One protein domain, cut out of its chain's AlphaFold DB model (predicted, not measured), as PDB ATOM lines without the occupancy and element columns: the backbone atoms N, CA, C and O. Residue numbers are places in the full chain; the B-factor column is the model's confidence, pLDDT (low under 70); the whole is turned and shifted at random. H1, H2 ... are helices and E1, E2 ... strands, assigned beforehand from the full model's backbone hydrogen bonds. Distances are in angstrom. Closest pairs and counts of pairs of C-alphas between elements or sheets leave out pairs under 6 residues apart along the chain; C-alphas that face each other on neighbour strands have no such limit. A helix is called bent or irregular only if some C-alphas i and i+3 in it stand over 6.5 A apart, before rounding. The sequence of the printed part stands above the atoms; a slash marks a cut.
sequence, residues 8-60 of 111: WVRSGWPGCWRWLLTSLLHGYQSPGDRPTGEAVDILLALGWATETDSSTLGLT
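AT A GLANCE: This is residues 8 to 60 of the 111 residues of an uncharacterized protein of Streptomyces sp. KM273126 (UniProt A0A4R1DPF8). Two helices and a small strand hairpin make the sides of a rough, flat triangle. H1 runs along one side, H2 slants away from it at a steep angle, and the hairpin of E1 and E2 closes the figure, while residues 29 to 34 stick out as a free loop. The printed part has 53 residues with two named helices and two named strands in the order H1, H2, E1, E2; the sheet, order E1 - E2, is antiparallel, and the class is mixed, helices and strands. The whole is only just compact, close to loose, with a radius of gyration of the C-alphas of 11.6 A and spans of 33 by 26 by 13 A.

IN THESE COORDINATES: After residues 8 to 15, H1 covers residues 16 to 28, from C-alpha 16 at (249.564, 141.489, 256.311), and is 19.3 A long. It is irregular: C-alphas 24 and 27 are 7.1 A apart. H2, residues 36 to 45, is 14.3 A long. E1 is residues 49 to 53, and E2 is residues 56 to 59, ending at C-alpha 59 at (248.510, 142.907, 273.242).

HOW THE PARTS SIT: H1 and H2 touch, their closest C-alphas being those of Thr 22 and Thr 36, 5.5 A apart. They stand at a steep tilt of 57 degrees, opposite ways. The closest C-alphas of H2 and E1, Leu 43 and Ala 49, are 5.4 A apart. E1 and E2 form an antiparallel hairpin at 145 degrees, with N 50 and O 58 within hydrogen-bond range at 2.8 A. H2 and E2 are near each other. The closest C-alphas of H1 and E2, Trp 17 and Thr 56, are 6.0 A apart; H1 and E1 are apart. Every O i to N i+4 pair is within hydrogen-bond range in H2, and 7 of 9 are in H1.

THE WHOLE: The two farthest C-alphas, Ser 11 and Gly 32, are 33.6 A apart. The printed part has no cut; the links H2 to E1 and E1 to E2 are tight, and H1 to H2 is short. Mean pLDDT of the printed part is 79.2, with residues 8 to 15 and 53 to 55 under 70.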
ATOM      1  N   TRP A   8     246.002 134.810 251.411       46.69
ATOM      2  CA  TRP A   8     246.985 135.785 251.912       46.69
ATOM      3  C   TRP A   8     247.069 135.853 253.441       46.69
ATOM      4  O   TRP A   8     248.106 136.207 253.993       46.69
ATOM      5  N   VAL A   9     246.000 135.462 254.143       50.28
ATOM      6  CA  VAL A   9     245.988 135.392 255.615       50.28
ATOM      7  C   VAL A   9     246.892 134.254 256.114       50.28
ATOM      8  O   VAL A   9     247.446 134.333 257.205       50.28
ATOM      9  N   ARG A  10     247.098 133.210 255.297       49.31
ATOM     10  CA  ARG A  10     247.919 132.035 255.636       49.31
ATOM     11  C   ARG A  10     249.385 132.135 255.203       49.31
ATOM     12  O   ARG A  10     250.184 131.328 255.663       49.31
ATOM     13  N   SER A  11     249.754 133.080 254.335       50.31
ATOM     14  CA  SER A  11     251.084 133.118 253.704       50.31
ATOM     15  C   SER A  11     252.170 133.863 254.494       50.31
ATOM     16  O   SER A  11     253.304 133.928 254.027       50.31
ATOM     17  N   GLY A  12     251.868 134.417 255.677       51.50
ATOM     18  CA  GLY A  12     252.890 134.958 256.591       51.50
ATOM     19  C   GLY A  12     253.666 136.179 256.076       51.50
ATOM     20  O   GLY A  12     254.753 136.465 256.579       51.50
ATOM     21  N   TRP A  13     253.144 136.889 255.069       55.16
ATOM     22  CA  TRP A  13     253.810 138.069 254.515       55.16
ATOM     23  C   TRP A  13     253.955 139.178 255.574       55.16
ATOM     24  O   TRP A  13     252.948 139.531 256.198       55.16
ATOM     25  N   PRO A  14     255.164 139.756 255.751       55.78
ATOM     26  CA  PRO A  14     255.383 140.883 256.653       55.78
ATOM     27  C   PRO A  14     254.382 142.012 256.381       55.78
ATOM     28  O   PRO A  14     254.262 142.482 255.250       55.78
ATOM     29  N   GLY A  15     253.639 142.431 257.408       62.12
ATOM     30  CA  GLY A  15     252.685 143.542 257.312       62.12
ATOM     31  C   GLY A  15     251.275 143.179 256.826       62.12
ATOM     32  O   GLY A  15     250.454 144.082 256.637       62.12
ATOM     33  N   CYS A  16     250.932 141.892 256.671       75.94
ATOM     34  CA  CYS A  16     249.564 141.489 256.311       75.94
ATOM     35  C   CYS A  16     248.522 141.912 257.364       75.94
ATOM     36  O   CYS A  16     247.395 142.267 257.006       75.94
ATOM     37  N   TRP A  17     248.914 141.974 258.643       80.19
ATOM     38  CA  TRP A  17     248.058 142.463 259.722       80.19
ATOM     39  C   TRP A  17     247.666 143.930 259.515       80.19
ATOM     40  O   TRP A  17     246.531 144.291 259.806       80.19
ATOM     41  N   ARG A  18     248.553 144.777 258.967       81.75
ATOM     42  CA  ARG A  18     248.286 146.215 258.783       81.75
ATOM     43  C   ARG A  18     247.207 146.425 257.737       81.75
ATOM     44  O   ARG A  18     246.272 147.193 257.963       81.75
ATOM     45  N   TRP A  19     247.309 145.709 256.618       82.00
ATOM     46  CA  TRP A  19     246.282 145.731 255.582       82.00
ATOM     47  C   TRP A  19     244.963 145.147 256.087       82.00
ATOM     48  O   TRP A  19     243.922 145.779 255.916       82.00
ATOM     49  N   LEU A  20     245.001 143.985 256.750       82.75
ATOM     50  CA  LEU A  20     243.803 143.327 257.271       82.75
ATOM     51  C   LEU A  20     243.084 144.208 258.297       82.75
ATOM     52  O   LEU A  20     241.881 144.417 258.190       82.75
ATOM     53  N   LEU A  21     243.824 144.765 259.253       83.94
ATOM     54  CA  LEU A  21     243.282 145.610 260.310       83.94
ATOM     55  C   LEU A  21     242.745 146.930 259.754       83.94
ATOM     56  O   LEU A  21     241.653 147.348 260.127       83.94
ATOM     57  N   THR A  22     243.475 147.574 258.838       83.75
ATOM     58  CA  THR A  22     243.000 148.811 258.199       83.75
ATOM     59  C   THR A  22     241.747 148.542 257.372       83.75
ATOM     60  O   THR A  22     240.792 149.302 257.474       83.75
ATOM     61  N   SER A  23     241.706 147.438 256.621       82.56
ATOM     62  CA  SER A  23     240.536 147.054 255.820       82.56
ATOM     63  C   SER A  23     239.327 146.725 256.697       82.56
ATOM     64  O   SER A  23     238.224 147.183 256.413       82.56
ATOM     65  N   LEU A  24     239.530 145.974 257.785       84.62
ATOM     66  CA  LEU A  24     238.475 145.611 258.731       84.62
ATOM     67  C   LEU A  24     237.908 146.839 259.451       84.62
ATOM     68  O   LEU A  24     236.699 146.944 259.642       84.62
ATOM     69  N   LEU A  25     238.784 147.759 259.861       84.62
ATOM     70  CA  LEU A  25     238.401 148.925 260.652       84.62
ATOM     71  C   LEU A  25     238.015 150.141 259.811       84.62
ATOM     72  O   LEU A  25     237.536 151.120 260.373       84.62
ATOM     73  N   HIS A  26     238.173 150.099 258.487       80.69
ATOM     74  CA  HIS A  26     237.860 151.238 257.624       80.69
ATOM     75  C   HIS A  26     236.407 151.713 257.784       80.69
ATOM     76  O   HIS A  26     236.164 152.911 257.871       80.69
ATOM     77  N   GLY A  27     235.452 150.785 257.921       76.81
ATOM     78  CA  GLY A  27     234.037 151.114 258.147       76.81
ATOM     79  C   GLY A  27     233.725 151.725 259.522       76.81
ATOM     80  O   GLY A  27     232.619 152.215 259.723       76.81
ATOM     81  N   TYR A  28     234.682 151.704 260.454       74.50
ATOM     82  CA  TYR A  28     234.554 152.285 261.794       74.50
ATOM     83  C   TYR A  28     235.207 153.667 261.913       74.50
ATOM     84  O   TYR A  28     235.056 154.312 262.948       74.50
ATOM     85  N   GLN A  29     235.930 154.120 260.883       75.75
ATOM     86  CA  GLN A  29     236.593 155.420 260.894       75.75
ATOM     87  C   GLN A  29     235.585 156.536 260.620       75.75
ATOM     88  O   GLN A  29     234.917 156.564 259.584       75.75
ATOM     89  N   SER A  30     235.512 157.485 261.543       73.69
ATOM     90  CA  SER A  30     234.795 158.744 261.376       73.69
ATOM     91  C   SER A  30     235.726 159.831 260.822       73.69
ATOM     92  O   SER A  30     236.946 159.767 261.005       73.69
ATOM     93  N   PRO A  31     235.191 160.868 260.153       74.75
ATOM     94  CA  PRO A  31     235.987 162.029 259.766       74.75
ATOM     95  C   PRO A  31     236.707 162.636 260.979       74.75
ATOM     96  O   PRO A  31     236.070 162.980 261.971       74.75
ATOM     97  N   GLY A  32     238.031 162.782 260.883       76.12
ATOM     98  CA  GLY A  32     238.879 163.285 261.970       76.12
ATOM     99  C   GLY A  32     239.559 162.201 262.810       76.12
ATOM    100  O   GLY A  32     240.437 162.534 263.607       76.12
ATOM    101  N   ASP A  33     239.225 160.924 262.604       79.75
ATOM    102  CA  ASP A  33     239.942 159.827 263.246       79.75
ATOM    103  C   ASP A  33     241.377 159.713 262.728       79.75
ATOM    104  O   ASP A  33     241.686 159.963 261.558       79.75
ATOM    105  N   ARG A  34     242.270 159.271 263.618       82.19
ATOM    106  CA  ARG A  34     243.628 158.896 263.230       82.19
ATOM    107  C   ARG A  34     243.568 157.662 262.319       82.19
ATOM    108  O   ARG A  34     242.856 156.712 262.654       82.19
ATOM    109  N   PRO A  35     244.349 157.606 261.225       84.50
ATOM    110  CA  PRO A  35     244.456 156.399 260.416       84.50
ATOM    111  C   PRO A  35     244.813 155.176 261.270       84.50
ATOM    112  O   PRO A  35     245.728 155.231 262.092       84.50
ATOM    113  N   THR A  36     244.135 154.047 261.038       84.69
ATOM    114  CA  THR A  36     244.319 152.805 261.819       84.69
ATOM    115  C   THR A  36     245.784 152.385 261.937       84.69
ATOM    116  O   THR A  36     246.222 151.990 263.013       84.69
ATOM    117  N   GLY A  37     246.558 152.495 260.853       84.56
ATOM    118  CA  GLY A  37     247.982 152.155 260.877       84.56
ATOM    119  C   GLY A  37     248.777 153.001 261.873       84.56
ATOM    120  O   GLY A  37     249.547 152.457 262.652       84.56
ATOM    121  N   GLU A  38     248.528 154.309 261.910       88.00
ATOM    122  CA  GLU A  38     249.218 155.227 262.818       88.00
ATOM    123  C   GLU A  38     248.788 155.014 264.279       88.00
ATOM    124  O   GLU A  38     249.601 155.106 265.196       88.00
ATOM    125  N   ALA A  39     247.518 154.665 264.514       89.38
ATOM    126  CA  ALA A  39     247.059 154.270 265.842       89.38
ATOM    127  C   ALA A  39     247.798 153.019 266.353       89.38
ATOM    128  O   ALA A  39     248.188 152.977 267.519       89.38
ATOM    129  N   VAL A  40     248.045 152.025 265.492       89.25
ATOM    130  CA  VAL A  40     248.837 150.845 265.874       89.25
ATOM    131  C   VAL A  40     250.300 151.194 266.115       89.25
ATOM    132  O   VAL A  40     250.866 150.715 267.095       89.25
ATOM    133  N   ASP A  41     250.892 152.054 265.288       90.56
ATOM    134  CA  ASP A  41     252.279 152.496 265.469       90.56
ATOM    135  C   ASP A  41     252.473 153.127 266.867       90.56
ATOM    136  O   ASP A  41     253.460 152.851 267.549       90.56
ATOM    137  N   ILE A  42     251.480 153.878 267.362       93.44
ATOM    138  CA  ILE A  42     251.465 154.409 268.737       93.44
ATOM    139  C   ILE A  42     251.374 153.284 269.780       93.44
ATOM    140  O   ILE A  42     252.105 153.309 270.770       93.44
ATOM    141  N   LEU A  43     250.499 152.291 269.588       93.69
ATOM    142  CA  LEU A  43     250.369 151.164 270.525       93.69
ATOM    143  C   LEU A  43     251.658 150.335 270.618       93.69
ATOM    144  O   LEU A  43     252.010 149.884 271.710       93.69
ATOM    145  N   LEU A  44     252.365 150.160 269.499       93.19
ATOM    146  CA  LEU A  44     253.681 149.523 269.449       93.19
ATOM    147  C   LEU A  44     254.731 150.383 270.169       93.19
ATOM    148  O   LEU A  44     255.442 149.877 271.035       93.19
ATOM    149  N   ALA A  45     254.778 151.691 269.890       95.50
ATOM    150  CA  ALA A  45     255.720 152.620 270.522       95.50
ATOM    151  C   ALA A  45     255.534 152.729 272.048       95.50
ATOM    152  O   ALA A  45     256.506 152.887 272.784       95.50
ATOM    153  N   LEU A  46     254.297 152.603 272.538       95.94
ATOM    154  CA  LEU A  46     253.977 152.568 273.970       95.94
ATOM    155  C   LEU A  46     254.243 151.199 274.624       95.94
ATOM    156  O   LEU A  46     254.061 151.051 275.835       95.94
ATOM    157  N   GLY A  47     254.629 150.182 273.848       95.69
ATOM    158  CA  GLY A  47     254.798 148.809 274.329       95.69
ATOM    159  C   GLY A  47     253.484 148.159 274.774       95.69
ATOM    160  O   GLY A  47     253.478 147.266 275.626       95.69
ATOM    161  N   TRP A  48     252.347 148.631 274.259       96.81
ATOM    162  CA  TRP A  48     251.014 148.097 274.560       96.81
ATOM    163  C   TRP A  48     250.611 146.992 273.588       96.81
ATOM    164  O   TRP A  48     249.859 146.089 273.954       96.81
ATOM    165  N   ALA A  49     251.153 147.026 272.377       94.00
ATOM    166  CA  ALA A  49     251.092 145.931 271.429       94.00
ATOM    167  C   ALA A  49     252.505 145.434 271.109       94.00
ATOM    168  O   ALA A  49     253.488 146.151 271.291       94.00
ATOM    169  N   THR A  50     252.592 144.202 270.627       91.81
ATOM    170  CA  THR A  50     253.799 143.624 270.043       91.81
ATOM    171  C   THR A  50     253.415 142.853 268.795       91.81
ATOM    172  O   THR A  50     252.329 142.274 268.717       91.81
ATOM    173  N   GLU A  51     254.316 142.816 267.827       87.00
ATOM    174  CA  GLU A  51     254.235 141.820 266.768       87.00
ATOM    175  C   GLU A  51     254.666 140.480 267.372       87.00
ATOM    176  O   GLU A  51     255.701 140.405 268.038       87.00
ATOM    177  N   THR A  52     253.819 139.459 267.246       72.81
ATOM    178  CA  THR A  52     254.088 138.124 267.821       72.81
ATOM    179  C   THR A  52     254.808 137.247 266.802       72.81
ATOM    180  O   THR A  52     255.745 136.550 267.159       72.81
ATOM    181  N   ASP A  53     254.404 137.370 265.533       68.44
ATOM    182  CA  ASP A  53     255.046 136.847 264.323       68.44
ATOM    183  C   ASP A  53     254.867 137.887 263.200       68.44
ATOM    184  O   ASP A  53     254.050 138.803 263.341       68.44
ATOM    185  N   SER A  54     255.537 137.732 262.047       63.94
ATOM    186  CA  SER A  54     255.463 138.669 260.897       63.94
ATOM    187  C   SER A  54     254.045 138.955 260.367       63.94
ATOM    188  O   SER A  54     253.851 139.847 259.536       63.94
ATOM    189  N   SER A  55     253.044 138.214 260.843       66.81
ATOM    190  CA  SER A  55     251.643 138.282 260.443       66.81
ATOM    191  C   SER A  55     250.652 138.577 261.573       66.81
ATOM    192  O   SER A  55     249.459 138.695 261.283       66.81
ATOM    193  N   THR A  56     251.076 138.696 262.840       76.88
ATOM    194  CA  THR A  56     250.134 138.822 263.971       76.88
ATOM    195  C   THR A  56     250.494 139.940 264.946       76.88
ATOM    196  O   THR A  56     251.643 140.107 265.348       76.88
ATOM    197  N   LEU A  57     249.466 140.678 265.372       86.56
ATOM    198  CA  LEU A  57     249.553 141.727 266.385       86.56
ATOM    199  C   LEU A  57     248.911 141.229 267.686       86.56
ATOM    200  O   LEU A  57     247.735 140.858 267.695       86.56
ATOM    201  N   GLY A  58     249.675 141.222 268.776       89.00
ATOM    202  CA  GLY A  58     249.226 140.823 270.109       89.00
ATOM    203  C   GLY A  58     249.283 141.982 271.104       89.00
ATOM    204  O   GLY A  58     250.113 142.878 270.983       89.00
ATOM    205  N   LEU A  59     248.413 141.969 272.119       93.69
ATOM    206  CA  LEU A  59     248.510 142.907 273.242       93.69
ATOM    207  C   LEU A  59     249.522 142.405 274.269       93.69
ATOM    208  O   LEU A  59     249.508 141.237 274.657       93.69
ATOM    209  N   THR A  60     250.349 143.311 274.777       96.12
ATOM    210  CA  THR A  60     251.210 143.019 275.925       96.12
ATOM    211  C   THR A  60     250.383 143.006 277.218       96.12
ATOM    212  O   THR A  60     249.269 143.545 277.255       96.12
TER     213      THR A  60